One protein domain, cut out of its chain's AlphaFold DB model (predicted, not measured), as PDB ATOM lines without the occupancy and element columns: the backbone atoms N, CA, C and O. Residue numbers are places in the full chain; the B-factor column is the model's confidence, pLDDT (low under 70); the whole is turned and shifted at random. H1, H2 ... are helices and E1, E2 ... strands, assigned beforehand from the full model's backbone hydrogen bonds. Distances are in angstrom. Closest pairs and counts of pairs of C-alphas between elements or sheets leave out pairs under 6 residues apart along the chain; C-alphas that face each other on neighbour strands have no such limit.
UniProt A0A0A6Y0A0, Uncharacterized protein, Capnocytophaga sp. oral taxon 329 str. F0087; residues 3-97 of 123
ATOM      1  N   VAL A   3      -5.009 -10.313 -30.242       87.88
ATOM      2  CA  VAL A   3      -6.183 -10.886 -30.908       87.88
ATOM      3  C   VAL A   3      -7.257 -11.133 -29.856       87.88
ATOM      4  O   VAL A   3      -6.980 -11.743 -28.825       87.88
ATOM      5  N   LYS A   4      -8.473 -10.638 -30.093       87.81
ATOM      6  CA  LYS A   4      -9.621 -10.865 -29.205       87.81
ATOM      7  C   LYS A   4     -10.323 -12.162 -29.598       87.81
ATOM      8  O   LYS A   4     -10.560 -12.378 -30.782       87.81
ATOM      9  N   THR A   5     -10.656 -12.991 -28.615       84.56
ATOM     10  CA  THR A   5     -11.504 -14.170 -28.820       84.56
ATOM     11  C   THR A   5     -12.977 -13.776 -28.688       84.56
ATOM     12  O   THR A   5     -13.302 -12.712 -28.153       84.56
ATOM     13  N   LEU A   6     -13.882 -14.642 -29.151       75.00
ATOM     14  CA  LEU A   6     -15.337 -14.440 -29.033       75.00
ATOM     15  C   LEU A   6     -15.809 -14.326 -27.572       75.00
ATOM     16  O   LEU A   6     -16.830 -13.712 -27.285       75.00
ATOM     17  N   ASP A   7     -15.011 -14.860 -26.655       71.88
ATOM     18  CA  ASP A   7     -15.305 -14.993 -25.232       71.88
ATOM     19  C   ASP A   7     -14.921 -13.762 -24.396       71.88
ATOM     20  O   ASP A   7     -14.842 -13.832 -23.167       71.88
ATOM     21  N   GLY A   8     -14.576 -12.648 -25.050       80.75
ATOM     22  CA  GLY A   8     -14.080 -11.439 -24.386       80.75
ATOM     23  C   GLY A   8     -12.679 -11.590 -23.777       80.75
ATOM     24  O   GLY A   8     -12.168 -10.654 -23.161       80.75
ATOM     25  N   CYS A   9     -12.037 -12.746 -23.960       89.38
ATOM     26  CA  CYS A   9     -10.623 -12.943 -23.663       89.38
ATOM     27  C   CYS A   9      -9.777 -12.452 -24.842       89.38
ATOM     28  O   CYS A   9     -10.275 -12.109 -25.917       89.38
ATOM     29  N   SER A  10      -8.465 -12.402 -24.658       92.00
ATOM     30  CA  SER A  10      -7.563 -12.061 -25.752       92.00
ATOM     31  C   SER A  10      -6.209 -12.735 -25.600       92.00
ATOM     32  O   SER A  10      -5.873 -13.250 -24.538       92.00
ATOM     33  N   TYR A  11      -5.424 -12.777 -26.667       94.50
ATOM     34  CA  TYR A  11      -4.073 -13.315 -26.626       94.50
ATOM     35  C   TYR A  11      -3.134 -12.520 -27.524       94.50
ATOM     36  O   TYR A  11      -3.531 -11.947 -28.536       94.50
ATOM     37  N   SER A  12      -1.862 -12.453 -27.152       94.50
ATOM     38  CA  SER A  12      -0.833 -11.871 -28.006       94.50
ATOM     39  C   SER A  12      -0.587 -12.752 -29.230       94.50
ATOM     40  O   SER A  12      -0.796 -13.963 -29.184       94.50
ATOM     41  N   GLN A  13      -0.011 -12.177 -30.282       93.75
ATOM     42  CA  GLN A  13       0.526 -12.958 -31.397       93.75
ATOM     43  C   GLN A  13       1.402 -14.120 -30.899       93.75
ATOM     44  O   GLN A  13       2.152 -13.960 -29.933       93.75
ATOM     45  N   LEU A  14       1.285 -15.286 -31.538       94.12
ATOM     46  CA  LEU A  14       2.112 -16.440 -31.208       94.12
ATOM     47  C   LEU A  14       3.542 -16.225 -31.693       94.12
ATOM     48  O   LEU A  14       3.764 -15.719 -32.793       94.12
ATOM     49  N   TRP A  15       4.503 -16.692 -30.907       94.38
ATOM     50  CA  TRP A  15       5.897 -16.782 -31.320       94.38
ATOM     51  C   TRP A  15       6.469 -18.153 -30.986       94.38
ATOM     52  O   TRP A  15       5.957 -18.900 -30.146       94.38
ATOM     53  N   VAL A  16       7.557 -18.482 -31.672       95.06
ATOM     54  CA  VAL A  16       8.275 -19.738 -31.498       95.06
ATOM     55  C   VAL A  16       9.640 -19.436 -30.906       95.06
ATOM     56  O   VAL A  16      10.309 -18.483 -31.303       95.06
ATOM     57  N   SER A  17      10.049 -20.253 -29.948       92.75
ATOM     58  CA  SER A  17      11.432 -20.335 -29.503       92.75
ATOM     59  C   SER A  17      11.956 -21.717 -29.894       92.75
ATOM     60  O   SER A  17      11.262 -22.689 -29.604       92.75
ATOM     61  N   PRO A  18      13.110 -21.832 -30.564       91.06
ATOM     62  CA  PRO A  18      13.969 -20.738 -31.019       91.06
ATOM     63  C   PRO A  18      13.364 -19.964 -32.214       91.06
ATOM     64  O   PRO A  18      12.615 -20.518 -33.016       91.06
ATOM     65  N   ALA A  19      13.674 -18.668 -32.345       89.19
ATOM     66  CA  ALA A  19      13.067 -17.806 -33.373       89.19
ATOM     67  C   ALA A  19      13.418 -18.247 -34.809       89.19
ATOM     68  O   ALA A  19      12.619 -18.097 -35.730       89.19
ATOM     69  N   ASN A  20      14.589 -18.857 -34.992       89.88
ATOM     70  CA  ASN A  20      15.084 -19.389 -36.260       89.88
ATOM     71  C   ASN A  20      14.617 -20.830 -36.556       89.88
ATOM     72  O   ASN A  20      15.225 -21.496 -37.392       89.88
ATOM     73  N   TRP A  21      13.548 -21.318 -35.913       89.06
ATOM     74  CA  TRP A  21      13.057 -22.701 -36.036       89.06
ATOM     75  C   TRP A  21      12.855 -23.186 -37.486       89.06
ATOM     76  O   TRP A  21      13.046 -24.363 -37.778       89.06
ATOM     77  N   GLN A  22      12.526 -22.292 -38.424       89.62
ATOM     78  CA  GLN A  22      12.372 -22.614 -39.852       89.62
ATOM     79  C   GLN A  22      13.694 -23.057 -40.498       89.62
ATOM     80  O   GLN A  22      13.720 -23.993 -41.299       89.62
ATOM     81  N   LYS A  23      14.803 -22.423 -40.102       90.69
ATOM     82  CA  LYS A  23      16.169 -22.729 -40.554       90.69
ATOM     83  C   LYS A  23      16.911 -23.651 -39.581       90.69
ATOM     84  O   LYS A  23      18.127 -23.778 -39.676       90.69
ATOM     85  N   ALA A  24      16.195 -24.270 -38.642       88.00
ATOM     86  CA  ALA A  24      16.803 -25.166 -37.674       88.00
ATOM     87  C   ALA A  24      17.514 -26.335 -38.356       88.00
ATOM     88  O   ALA A  24      17.046 -26.852 -39.379       88.00
ATOM     89  N   THR A  25      18.615 -26.743 -37.735       88.62
ATOM     90  CA  THR A  25      19.464 -27.867 -38.136       88.62
ATOM     91  C   THR A  25      19.461 -28.945 -37.050       88.62
ATOM     92  O   THR A  25      18.855 -28.768 -35.994       88.62
ATOM     93  N   LYS A  26      20.158 -30.068 -37.270       85.19
ATOM     94  CA  LYS A  26      20.223 -31.174 -36.294       85.19
ATOM     95  C   LYS A  26      20.718 -30.736 -34.909       85.19
ATOM     96  O   LYS A  26      20.226 -31.248 -33.917       85.19
ATOM     97  N   LYS A  27      21.609 -29.741 -34.832       85.06
ATOM     98  CA  LYS A  27      22.109 -29.179 -33.560       85.06
ATOM     99  C   LYS A  27      21.026 -28.471 -32.738       85.06
ATOM    100  O   LYS A  27      21.171 -28.287 -31.538       85.06
ATOM    101  N   ASP A  28      19.938 -28.038 -33.374       85.06
ATOM    102  CA  ASP A  28      18.819 -27.406 -32.676       85.06
ATOM    103  C   ASP A  28      17.857 -28.439 -32.069       85.06
ATOM    104  O   ASP A  28      16.942 -28.046 -31.345       85.06
ATOM    105  N   LEU A  29      18.051 -29.743 -32.320       86.38
ATOM    106  CA  LEU A  29      17.282 -30.805 -31.663       86.38
ATOM    107  C   LEU A  29      17.591 -30.921 -30.169       86.38
ATOM    108  O   LEU A  29      16.708 -31.292 -29.394       86.38
ATOM    109  N   ASP A  30      18.797 -30.537 -29.764       86.94
ATOM    110  CA  ASP A  30      19.213 -30.534 -28.359       86.94
ATOM    111  C   ASP A  30      18.562 -29.387 -27.573       86.94
ATOM    112  O   ASP A  30      18.500 -29.407 -26.346       86.94
ATOM    113  N   LYS A  31      18.046 -28.374 -28.280       89.25
ATOM    114  CA  LYS A  31      17.340 -27.246 -27.672       89.25
ATOM    115  C   LYS A  31      15.875 -27.587 -27.460       89.25
ATOM    116  O   LYS A  31      15.254 -28.302 -28.250       89.25
ATOM    117  N   ASP A  32      15.290 -26.967 -26.442       91.81
ATOM    118  CA  ASP A  32      13.854 -27.025 -26.235       91.81
ATOM    119  C   ASP A  32      13.109 -26.027 -27.139       91.81
ATOM    120  O   ASP A  32      13.342 -24.818 -27.112       91.81
ATOM    121  N   TRP A  33      12.160 -26.545 -27.913       94.00
ATOM    122  CA  TRP A  33      11.272 -25.797 -28.788       94.00
ATOM    123  C   TRP A  33       9.924 -25.558 -28.120       94.00
ATOM    124  O   TRP A  33       9.286 -26.473 -27.583       94.00
ATOM    125  N   TYR A  34       9.454 -24.321 -28.218       95.25
ATOM    126  CA  TYR A  34       8.202 -23.875 -27.635       95.25
ATOM    127  C   TYR A  34       7.422 -23.007 -28.604       95.25
ATOM    128  O   TYR A  34       7.972 -22.080 -29.192       95.25
ATOM    129  N   VAL A  35       6.115 -23.233 -28.661       95.56
ATOM    130  CA  VAL A  35       5.153 -22.271 -29.201       95.56
ATOM    131  C   VAL A  35       4.485 -21.571 -28.026       95.56
ATOM    132  O   VAL A  35       4.027 -22.229 -27.087       95.56
ATOM    133  N   GLN A  36       4.492 -20.242 -28.041       95.06
ATOM    134  CA  GLN A  36       4.137 -19.434 -26.881       95.06
ATOM    135  C   GLN A  36       3.247 -18.256 -27.270       95.06
ATOM    136  O   GLN A  36       3.372 -17.709 -28.366       95.06
ATOM    137  N   CYS A  37       2.372 -17.862 -26.351       94.81
ATOM    138  CA  CYS A  37       1.662 -16.589 -26.379       94.81
ATOM    139  C   CYS A  37       1.383 -16.104 -24.951       94.81
ATOM    140  O   CYS A  37       1.501 -16.858 -23.983       94.81
ATOM    141  N   VAL A  38       1.013 -14.837 -24.810       95.19
ATOM    142  CA  VAL A  38       0.433 -14.297 -23.581       95.19
ATOM    143  C   VAL A  38      -1.081 -14.335 -23.724       95.19
ATOM    144  O   VAL A  38      -1.616 -13.783 -24.680       95.19
ATOM    145  N   PHE A  39      -1.764 -14.990 -22.791       95.06
ATOM    146  CA  PHE A  39      -3.221 -15.059 -22.741       95.06
ATOM    147  C   PHE A  39      -3.766 -14.105 -21.677       95.06
ATOM    148  O   PHE A  39      -3.290 -14.092 -20.547       95.06
ATOM    149  N   PHE A  40      -4.784 -13.333 -22.020       93.38
ATOM    150  CA  PHE A  40      -5.411 -12.343 -21.157       93.38
ATOM    151  C   PHE A  40      -6.872 -12.727 -20.933       93.38
ATOM    152  O   PHE A  40      -7.669 -12.777 -21.873       93.38
ATOM    153  N   ASP A  41      -7.218 -12.973 -19.674       90.81
ATOM    154  CA  ASP A  41      -8.593 -13.180 -19.229       90.81
ATOM    155  C   ASP A  41      -8.946 -12.077 -18.225       90.81
ATOM    156  O   ASP A  41      -8.318 -12.028 -17.160       90.81
ATOM    157  N   PRO A  42      -9.942 -11.218 -18.516       88.50
ATOM    158  CA  PRO A  42     -10.369 -10.151 -17.611       88.50
ATOM    159  C   PRO A  42     -10.729 -10.647 -16.203       88.50
ATOM    160  O   PRO A  42     -10.516  -9.945 -15.218       88.50
ATOM    161  N   ARG A  43     -11.211 -11.893 -16.077       87.38
ATOM    162  CA  ARG A  43     -11.553 -12.509 -14.781       87.38
ATOM    163  C   ARG A  43     -10.333 -12.726 -13.890       87.38
ATOM    164  O   ARG A  43     -10.466 -12.820 -12.672       87.38
ATOM    165  N   PHE A  44      -9.153 -12.820 -14.493       89.44
ATOM    166  CA  PHE A  44      -7.893 -13.072 -13.808       89.44
ATOM    167  C   PHE A  44      -6.926 -11.892 -13.879       89.44
ATOM    168  O   PHE A  44      -5.773 -12.060 -13.494       89.44
ATOM    169  N   ASP A  45      -7.370 -10.706 -14.295       88.88
ATOM    170  CA  ASP A  45      -6.506  -9.529 -14.448       88.88
ATOM    171  C   ASP A  45      -5.786  -9.154 -13.141       88.88
ATOM    172  O   ASP A  45      -4.576  -8.950 -13.118       88.88
ATOM    173  N   LYS A  46      -6.481  -9.242 -11.998       91.38
ATOM    174  CA  LYS A  46      -5.865  -9.039 -10.672       91.38
ATOM    175  C   LYS A  46      -4.717 -10.013 -10.375       91.38
ATOM    176  O   LYS A  46      -3.789  -9.666  -9.653       91.38
ATOM    177  N   LYS A  47      -4.791 -11.245 -10.891       92.81
ATOM    178  CA  LYS A  47      -3.781 -12.294 -10.670       92.81
ATOM    179  C   LYS A  47      -2.680 -12.265 -11.731       92.81
ATOM    180  O   LYS A  47      -1.529 -12.562 -11.427       92.81
ATOM    181  N   TYR A  48      -3.036 -11.926 -12.966       91.38
ATOM    182  CA  TYR A  48      -2.149 -11.883 -14.121       91.38
ATOM    183  C   TYR A  48      -2.305 -10.549 -14.866       91.38
ATOM    184  O   TYR A  48      -2.761 -10.545 -16.009       91.38
ATOM    185  N   PRO A  49      -1.870  -9.424 -14.270       90.56
ATOM    186  CA  PRO A  49      -2.040  -8.096 -14.875       90.56
ATOM    187  C   PRO A  49      -1.217  -7.924 -16.159       90.56
ATOM    188  O   PRO A  49      -1.527  -7.119 -17.027       90.56
ATOM    189  N   LYS A  50      -0.143  -8.712 -16.305       92.19
ATOM    190  CA  LYS A  50       0.678  -8.780 -17.525       92.19
ATOM    191  C   LYS A  50       0.261  -9.927 -18.457       92.19
ATOM    192  O   LYS A  50       0.967 -10.214 -19.420       92.19
ATOM    193  N   GLY A  51      -0.858 -10.586 -18.160       92.12
ATOM    194  CA  GLY A  51      -1.330 -11.789 -18.833       92.12
ATOM    195  C   GLY A  51      -0.637 -13.074 -18.372       92.12
ATOM    196  O   GLY A  51       0.391 -13.078 -17.693       92.12
ATOM    197  N   PHE A  52      -1.248 -14.197 -18.726       94.50
ATOM    198  CA  PHE A  52      -0.793 -15.541 -18.414       94.50
ATOM    199  C   PHE A  52       0.151 -16.059 -19.512       94.50
ATOM    200  O   PHE A  52      -0.261 -16.162 -20.671       94.50
ATOM    201  N   PRO A  53       1.404 -16.424 -19.187       94.81
ATOM    202  CA  PRO A  53       2.341 -16.957 -20.168       94.81
ATOM    203  C   PRO A  53       1.954 -18.392 -20.547       94.81
ATOM    204  O   PRO A  53       2.227 -19.348 -19.818       94.81
ATOM    205  N   TYR A  54       1.344 -18.561 -21.716       95.12
ATOM    206  CA  TYR A  54       0.980 -19.866 -22.247       95.12
ATOM    207  C   TYR A  54       2.098 -20.419 -23.133       95.12
ATOM    208  O   TYR A  54       2.544 -19.769 -24.077       95.12
ATOM    209  N   ARG A  55       2.569 -21.634 -22.825       94.38
ATOM    210  CA  ARG A  55       3.685 -22.284 -23.527       94.38
ATOM    211  C   ARG A  55       3.368 -23.749 -23.813       94.38
ATOM    212  O   ARG A  55       2.957 -24.485 -22.915       94.38
ATOM    213  N   LYS A  56       3.613 -24.198 -25.046       94.31
ATOM    214  CA  LYS A  56       3.512 -25.606 -25.460       94.31
ATOM    215  C   LYS A  56       4.835 -26.094 -26.038       94.31
ATOM    216  O   LYS A  56       5.377 -25.475 -26.946       94.31
ATOM    217  N   LYS A  57       5.336 -27.210 -25.499       93.75
ATOM    218  CA  LYS A  57       6.563 -27.878 -25.957       93.75
ATOM    219  C   LYS A  57       6.328 -28.600 -27.283       93.75
ATOM    220  O   LYS A  57       5.314 -29.280 -27.429       93.75
ATOM    221  N   ALA A  58       7.301 -28.515 -28.186       91.50
ATOM    222  CA  ALA A  58       7.312 -29.214 -29.472       91.50
ATOM    223  C   ALA A  58       8.456 -30.248 -29.588       91.50
ATOM    224  O   ALA A  58       8.812 -30.636 -30.692       91.50
ATOM    225  N   ASN A  59       9.014 -30.713 -28.461       89.94
ATOM    226  CA  ASN A  59      10.224 -31.564 -28.420       89.94
ATOM    227  C   ASN A  59       9.962 -33.069 -28.482       89.94
ATOM    228  O   ASN A  59      10.901 -33.847 -28.374       89.94
ATOM    229  N   LYS A  60       8.698 -33.488 -28.611       88.19
ATOM    230  CA  LYS A  60       8.358 -34.914 -28.713       88.19
ATOM    231  C   LYS A  60       8.985 -35.592 -29.943       88.19
ATOM    232  O   LYS A  60       9.463 -36.709 -29.783       88.19
ATOM    233  N   PRO A  61       8.988 -34.972 -31.139       89.00
ATOM    234  CA  PRO A  61       9.610 -35.579 -32.308       89.00
ATOM    235  C   PRO A  61      11.139 -35.558 -32.243       89.00
ATOM    236  O   PRO A  61      11.742 -34.630 -31.689       89.00
ATOM    237  N   THR A  62      11.756 -36.570 -32.850       88.25
ATOM    238  CA  THR A  62      13.212 -36.778 -32.855       88.25
ATOM    239  C   THR A  62      13.889 -36.193 -34.091       88.25
ATOM    240  O   THR A  62      15.098 -35.979 -34.068       88.25
ATOM    241  N   THR A  63      13.132 -35.871 -35.144       91.75
ATOM    242  CA  THR A  63      13.654 -35.244 -36.367       91.75
ATOM    243  C   THR A  63      13.320 -33.753 -36.441       91.75
ATOM    244  O   THR A  63      12.346 -33.267 -35.857       91.75
ATOM    245  N   VAL A  64      14.148 -32.989 -37.161       90.81
ATOM    246  CA  VAL A  64      13.970 -31.533 -37.302       90.81
ATOM    247  C   VAL A  64      12.705 -31.235 -38.103       90.81
ATOM    248  O   VAL A  64      11.965 -30.305 -37.786       90.81
ATOM    249  N   GLU A  65      12.449 -32.038 -39.126       91.19
ATOM    250  CA  GLU A  65      11.319 -31.945 -40.038       91.19
ATOM    251  C   GLU A  65      10.003 -32.172 -39.290       91.19
ATOM    252  O   GLU A  65       9.087 -31.352 -39.387       91.19
ATOM    253  N   GLU A  66       9.928 -33.212 -38.457       92.00
ATOM    254  CA  GLU A  66       8.748 -33.465 -37.629       92.00
ATOM    255  C   GLU A  66       8.559 -32.389 -36.559       92.00
ATOM    256  O   GLU A  66       7.426 -31.981 -36.295       92.00
ATOM    257  N   ARG A  67       9.636 -31.865 -35.954       92.06
ATOM    258  CA  ARG A  67       9.516 -30.729 -35.023       92.06
ATOM    259  C   ARG A  67       8.983 -29.482 -35.721       92.06
ATOM    260  O   ARG A  67       8.086 -28.831 -35.186       92.06
ATOM    261  N   LYS A  68       9.458 -29.171 -36.933       93.06
ATOM    262  CA  LYS A  68       8.922 -28.079 -37.768       93.06
ATOM    263  C   LYS A  68       7.446 -28.301 -38.100       93.06
ATOM    264  O   LYS A  68       6.656 -27.357 -38.009       93.06
ATOM    265  N   ALA A  69       7.055 -29.531 -38.432       93.88
ATOM    266  CA  ALA A  69       5.658 -29.888 -38.667       93.88
ATOM    267  C   ALA A  69       4.807 -29.711 -37.398       93.88
ATOM    268  O   ALA A  69       3.737 -29.104 -37.455       93.88
ATOM    269  N   MET A  70       5.310 -30.138 -36.236       93.75
ATOM    270  CA  MET A  70       4.645 -29.981 -34.940       93.75
ATOM    271  C   MET A  70       4.464 -28.505 -34.567       93.75
ATOM    272  O   MET A  70       3.377 -28.097 -34.162       93.75
ATOM    273  N   VAL A  71       5.495 -27.676 -34.742       94.56
ATOM    274  CA  VAL A  71       5.398 -26.222 -34.541       94.56
ATOM    275  C   VAL A  71       4.355 -25.619 -35.472       94.56
ATOM    276  O   VAL A  71       3.491 -24.873 -35.016       94.56
ATOM    277  N   SER A  72       4.385 -25.980 -36.755       94.62
ATOM    278  CA  SER A  72       3.425 -25.487 -37.748       94.62
ATOM    279  C   SER A  72       1.989 -25.888 -37.402       94.62
ATOM    280  O   SER A  72       1.066 -25.085 -37.537       94.62
ATOM    281  N   PHE A  73       1.795 -27.110 -36.905       94.94
ATOM    282  CA  PHE A  73       0.511 -27.579 -36.401       94.94
ATOM    283  C   PHE A  73       0.058 -26.774 -35.178       94.94
ATOM    284  O   PHE A  73      -1.075 -26.300 -35.147       94.94
ATOM    285  N   LEU A  74       0.936 -26.559 -34.192       94.81
ATOM    286  CA  LEU A  74       0.620 -25.785 -32.987       94.81
ATOM    287  C   LEU A  74       0.275 -24.330 -33.310       94.81
ATOM    288  O   LEU A  74      -0.697 -23.812 -32.766       94.81
ATOM    289  N   LEU A  75       1.012 -23.696 -34.223       94.81
ATOM    290  CA  LEU A  75       0.738 -22.332 -34.677       94.81
ATOM    291  C   LEU A  75      -0.656 -22.195 -35.301       94.81
ATOM    292  O   LEU A  75      -1.292 -21.162 -35.128       94.81
ATOM    293  N   LYS A  76      -1.151 -23.234 -35.984       94.94
ATOM    294  CA  LYS A  76      -2.506 -23.259 -36.558       94.94
ATOM    295  C   LYS A  76      -3.576 -23.651 -35.541       94.94
ATOM    296  O   LYS A  76      -4.698 -23.161 -35.616       94.94
ATOM    297  N   ASN A  77      -3.261 -24.567 -34.628       94.31
ATOM    298  CA  ASN A  77      -4.247 -25.170 -33.737       94.31
ATOM    299  C   ASN A  77      -4.492 -24.349 -32.464       94.31
ATOM    300  O   ASN A  77      -5.622 -24.288 -31.997       94.31
ATOM    301  N   ILE A  78      -3.463 -23.700 -31.907       93.75
ATOM    302  CA  ILE A  78      -3.615 -22.890 -30.689       93.75
ATOM    303  C   ILE A  78      -4.632 -21.754 -30.891       93.75
ATOM    304  O   ILE A  78      -5.547 -21.688 -30.076       93.75
ATOM    305  N   PRO A  79      -4.559 -20.921 -31.954       92.50
ATOM    306  CA  PRO A  79      -5.591 -19.919 -32.236       92.50
ATOM    307  C   PRO A  79      -6.995 -20.519 -32.258       92.50
ATOM    308  O   PRO A  79      -7.852 -20.089 -31.499       92.50
ATOM    309  N   LYS A  80      -7.192 -21.609 -33.015       91.69
ATOM    310  CA  LYS A  80      -8.487 -22.300 -33.111       91.69
ATOM    311  C   LYS A  80      -9.018 -22.753 -31.753       91.69
ATOM    312  O   LYS A  80     -10.213 -22.663 -31.510       91.69
ATOM    313  N   GLN A  81      -8.152 -23.252 -30.871       91.56
ATOM    314  CA  GLN A  81      -8.556 -23.661 -29.525       91.56
ATOM    315  C   GLN A  81      -8.964 -22.466 -28.664       91.56
ATOM    316  O   GLN A  81      -9.977 -22.547 -27.976       91.56
ATOM    317  N   LEU A  82      -8.189 -21.378 -28.699       90.81
ATOM    318  CA  LEU A  82      -8.493 -20.157 -27.950       90.81
ATOM    319  C   LEU A  82      -9.783 -19.498 -28.460       90.81
ATOM    320  O   LEU A  82     -10.603 -19.071 -27.653       90.81
ATOM    321  N   ASP A  83      -9.998 -19.491 -29.775       88.19
ATOM    322  CA  ASP A  83     -11.209 -18.960 -30.410       88.19
ATOM    323  C   ASP A  83     -12.438 -19.841 -30.140       88.19
ATOM    324  O   ASP A  83     -13.548 -19.332 -30.022       88.19
ATOM    325  N   ALA A  84     -12.243 -21.153 -29.976       86.50
ATOM    326  CA  ALA A  84     -13.275 -22.095 -29.536       86.50
ATOM    327  C   ALA A  84     -13.543 -22.055 -28.014       86.50
ATOM    328  O   ALA A  84     -14.301 -22.879 -27.501       86.50
ATOM    329  N   GLY A  85     -12.894 -21.145 -27.285       87.38
ATOM    330  CA  GLY A  85     -13.129 -20.903 -25.863       87.38
ATOM    331  C   GLY A  85     -12.307 -21.746 -24.896       87.38
ATOM    332  O   GLY A  85     -12.652 -21.908 -23.721       87.38
ATOM    333  N   TYR A  86     -11.183 -22.301 -25.350       91.31
ATOM    334  CA  TYR A  86     -10.206 -22.881 -24.439       91.31
ATOM    335  C   TYR A  86      -9.551 -21.792 -23.585       91.31
ATOM    336  O   TYR A  86      -8.957 -20.854 -24.113       91.31
ATOM    337  N   ASN A  87      -9.580 -21.958 -22.262       91.44
ATOM    338  CA  ASN A  87      -8.914 -21.058 -21.327       91.44
ATOM    339  C   ASN A  87      -7.645 -21.716 -20.749       91.44
ATOM    340  O   ASN A  87      -7.757 -22.625 -19.920       91.44
ATOM    341  N   PRO A  88      -6.433 -21.255 -21.120       92.81
ATOM    342  CA  PRO A  88      -5.171 -21.797 -20.618       92.81
ATOM    343  C   PRO A  88      -4.952 -21.675 -19.106       92.81
ATOM    344  O   PRO A  88      -4.246 -22.508 -18.537       92.81
ATOM    345  N   ILE A  89      -5.545 -20.668 -18.453       92.44
ATOM    346  CA  ILE A  89      -5.425 -20.458 -17.001       92.44
ATOM    347  C   ILE A  89      -6.183 -21.564 -16.265       92.44
ATOM    348  O   ILE A  89      -5.673 -22.158 -15.316       92.44
ATOM    349  N   LEU A  90      -7.396 -21.859 -16.739       90.81
ATOM    350  CA  LEU A  90      -8.277 -22.879 -16.168       90.81
ATOM    351  C   LEU A  90      -8.025 -24.285 -16.731       90.81
ATOM    352  O   LEU A  90      -8.533 -25.261 -16.186       90.81
ATOM    353  N   LYS A  91      -7.267 -24.384 -17.829       91.50
ATOM    354  CA  LYS A  91      -6.986 -25.605 -18.602       91.50
ATOM    355  C   LYS A  91      -8.234 -26.344 -19.103       91.50
ATOM    356  O   LYS A  91      -8.168 -27.546 -19.353       91.50
ATOM    357  N   LYS A  92      -9.352 -25.644 -19.288       89.75
ATOM    358  CA  LYS A  92     -10.620 -26.210 -19.771       89.75
ATOM    359  C   LYS A  92     -11.262 -25.301 -20.807       89.75
ATOM    360  O   LYS A  92     -10.984 -24.102 -20.838       89.75
ATOM    361  N   TYR A  93     -12.139 -25.878 -21.620       87.00
ATOM    362  CA  TYR A  93     -13.055 -25.099 -22.440       87.00
ATOM    363  C   TYR A  93     -14.077 -24.444 -21.528       87.00
ATOM    364  O   TYR A  93     -14.742 -25.110 -20.731       87.00
ATOM    365  N   VAL A  94     -14.147 -23.126 -21.603       80.38
ATOM    366  CA  VAL A  94     -15.176 -22.364 -20.922       80.38
ATOM    367  C   VAL A  94     -16.222 -22.122 -21.985       80.38
ATOM    368  O   VAL A  94     -15.983 -21.367 -22.916       80.38
ATOM    369  N   GLN A  95     -17.368 -22.791 -21.878       65.56
ATOM    370  CA  GLN A  95     -18.506 -22.351 -22.665       65.56
ATOM    371  C   GLN A  95     -18.856 -20.966 -22.152       65.56
ATOM    372  O   GLN A  95     -19.369 -20.824 -21.040       65.56
ATOM    373  N   VAL A  96     -18.539 -19.937 -22.930       57.38
ATOM    374  CA  VAL A  96     -19.201 -18.664 -22.730       57.38
ATOM    375  C   VAL A  96     -20.647 -18.950 -23.042       57.38
ATOM    376  O   VAL A  96     -21.018 -19.283 -24.169       57.38
ATOM    377  N   HIS A  97     -21.454 -18.960 -21.987       51.69
ATOM    378  CA  HIS A  97     -22.883 -18.850 -22.136       51.69
ATOM    379  C   HIS A  97     -23.084 -17.649 -23.050       51.69
ATOM    380  O   HIS A  97     -22.858 -16.521 -22.626       51.69
TER     381      HIS A  97
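What this domain is: This is residues 3 to 97 of the 123 residues of an uncharacterized protein of Capnocytophaga sp. oral taxon 329 str. F0087 (UniProt A0A0A6Y0A0). One long helix, H2, covers one face of a small antiparallel sheet, with short H1 beyond one end. In this branched sheet E3 is in the middle, between E4 and the row E1, E2. The printed part has 95 residues, under half in named elements: E1 E2 H1 E3 E4 H2, mixed class. It is only just compact, close to loose: radius of gyration of the C-alphas 14.7 A, spans 45 by 23 by 19 A.

How they stand to each other: E1, residues 10 to 12, and E2, residues 15 to 17, are on one side of E3, residues 34 to 40, antiparallel to it; N 10 and O 40, like N 17 and O 34, are within hydrogen-bond range at 2.9 A. On the other side E4, residues 52 to 57, forms a hairpin with E3; N 37 and O 54 are 3.0 A apart. H2, residues 64 to 83, is on the sheet at a height of 9.2 A, over E3; their closest C-alphas, Val 35 and Val 71, are 6.6 A apart. H1, residues 26 to 30, only just touches H2, at residue 64 alone, with 3 pairs of C-alphas within 8 A. O i to N i+4 pairs within range: H2 14 of 16, H1 0 of 1, with 1 of 2 O i to N i+3.

Where its parts are: E1 begins at C-alpha 10 (-7.563, -12.061, -25.752); H2, 29.0 A long, ends at C-alpha 83 (-11.209, -18.960, -30.410). E3 measures 19.0 A.

The domain as a whole: The printed part has no cut. The link E3 to E4 is long, 11 residues. Residues 95 to 97 have pLDDT under 70.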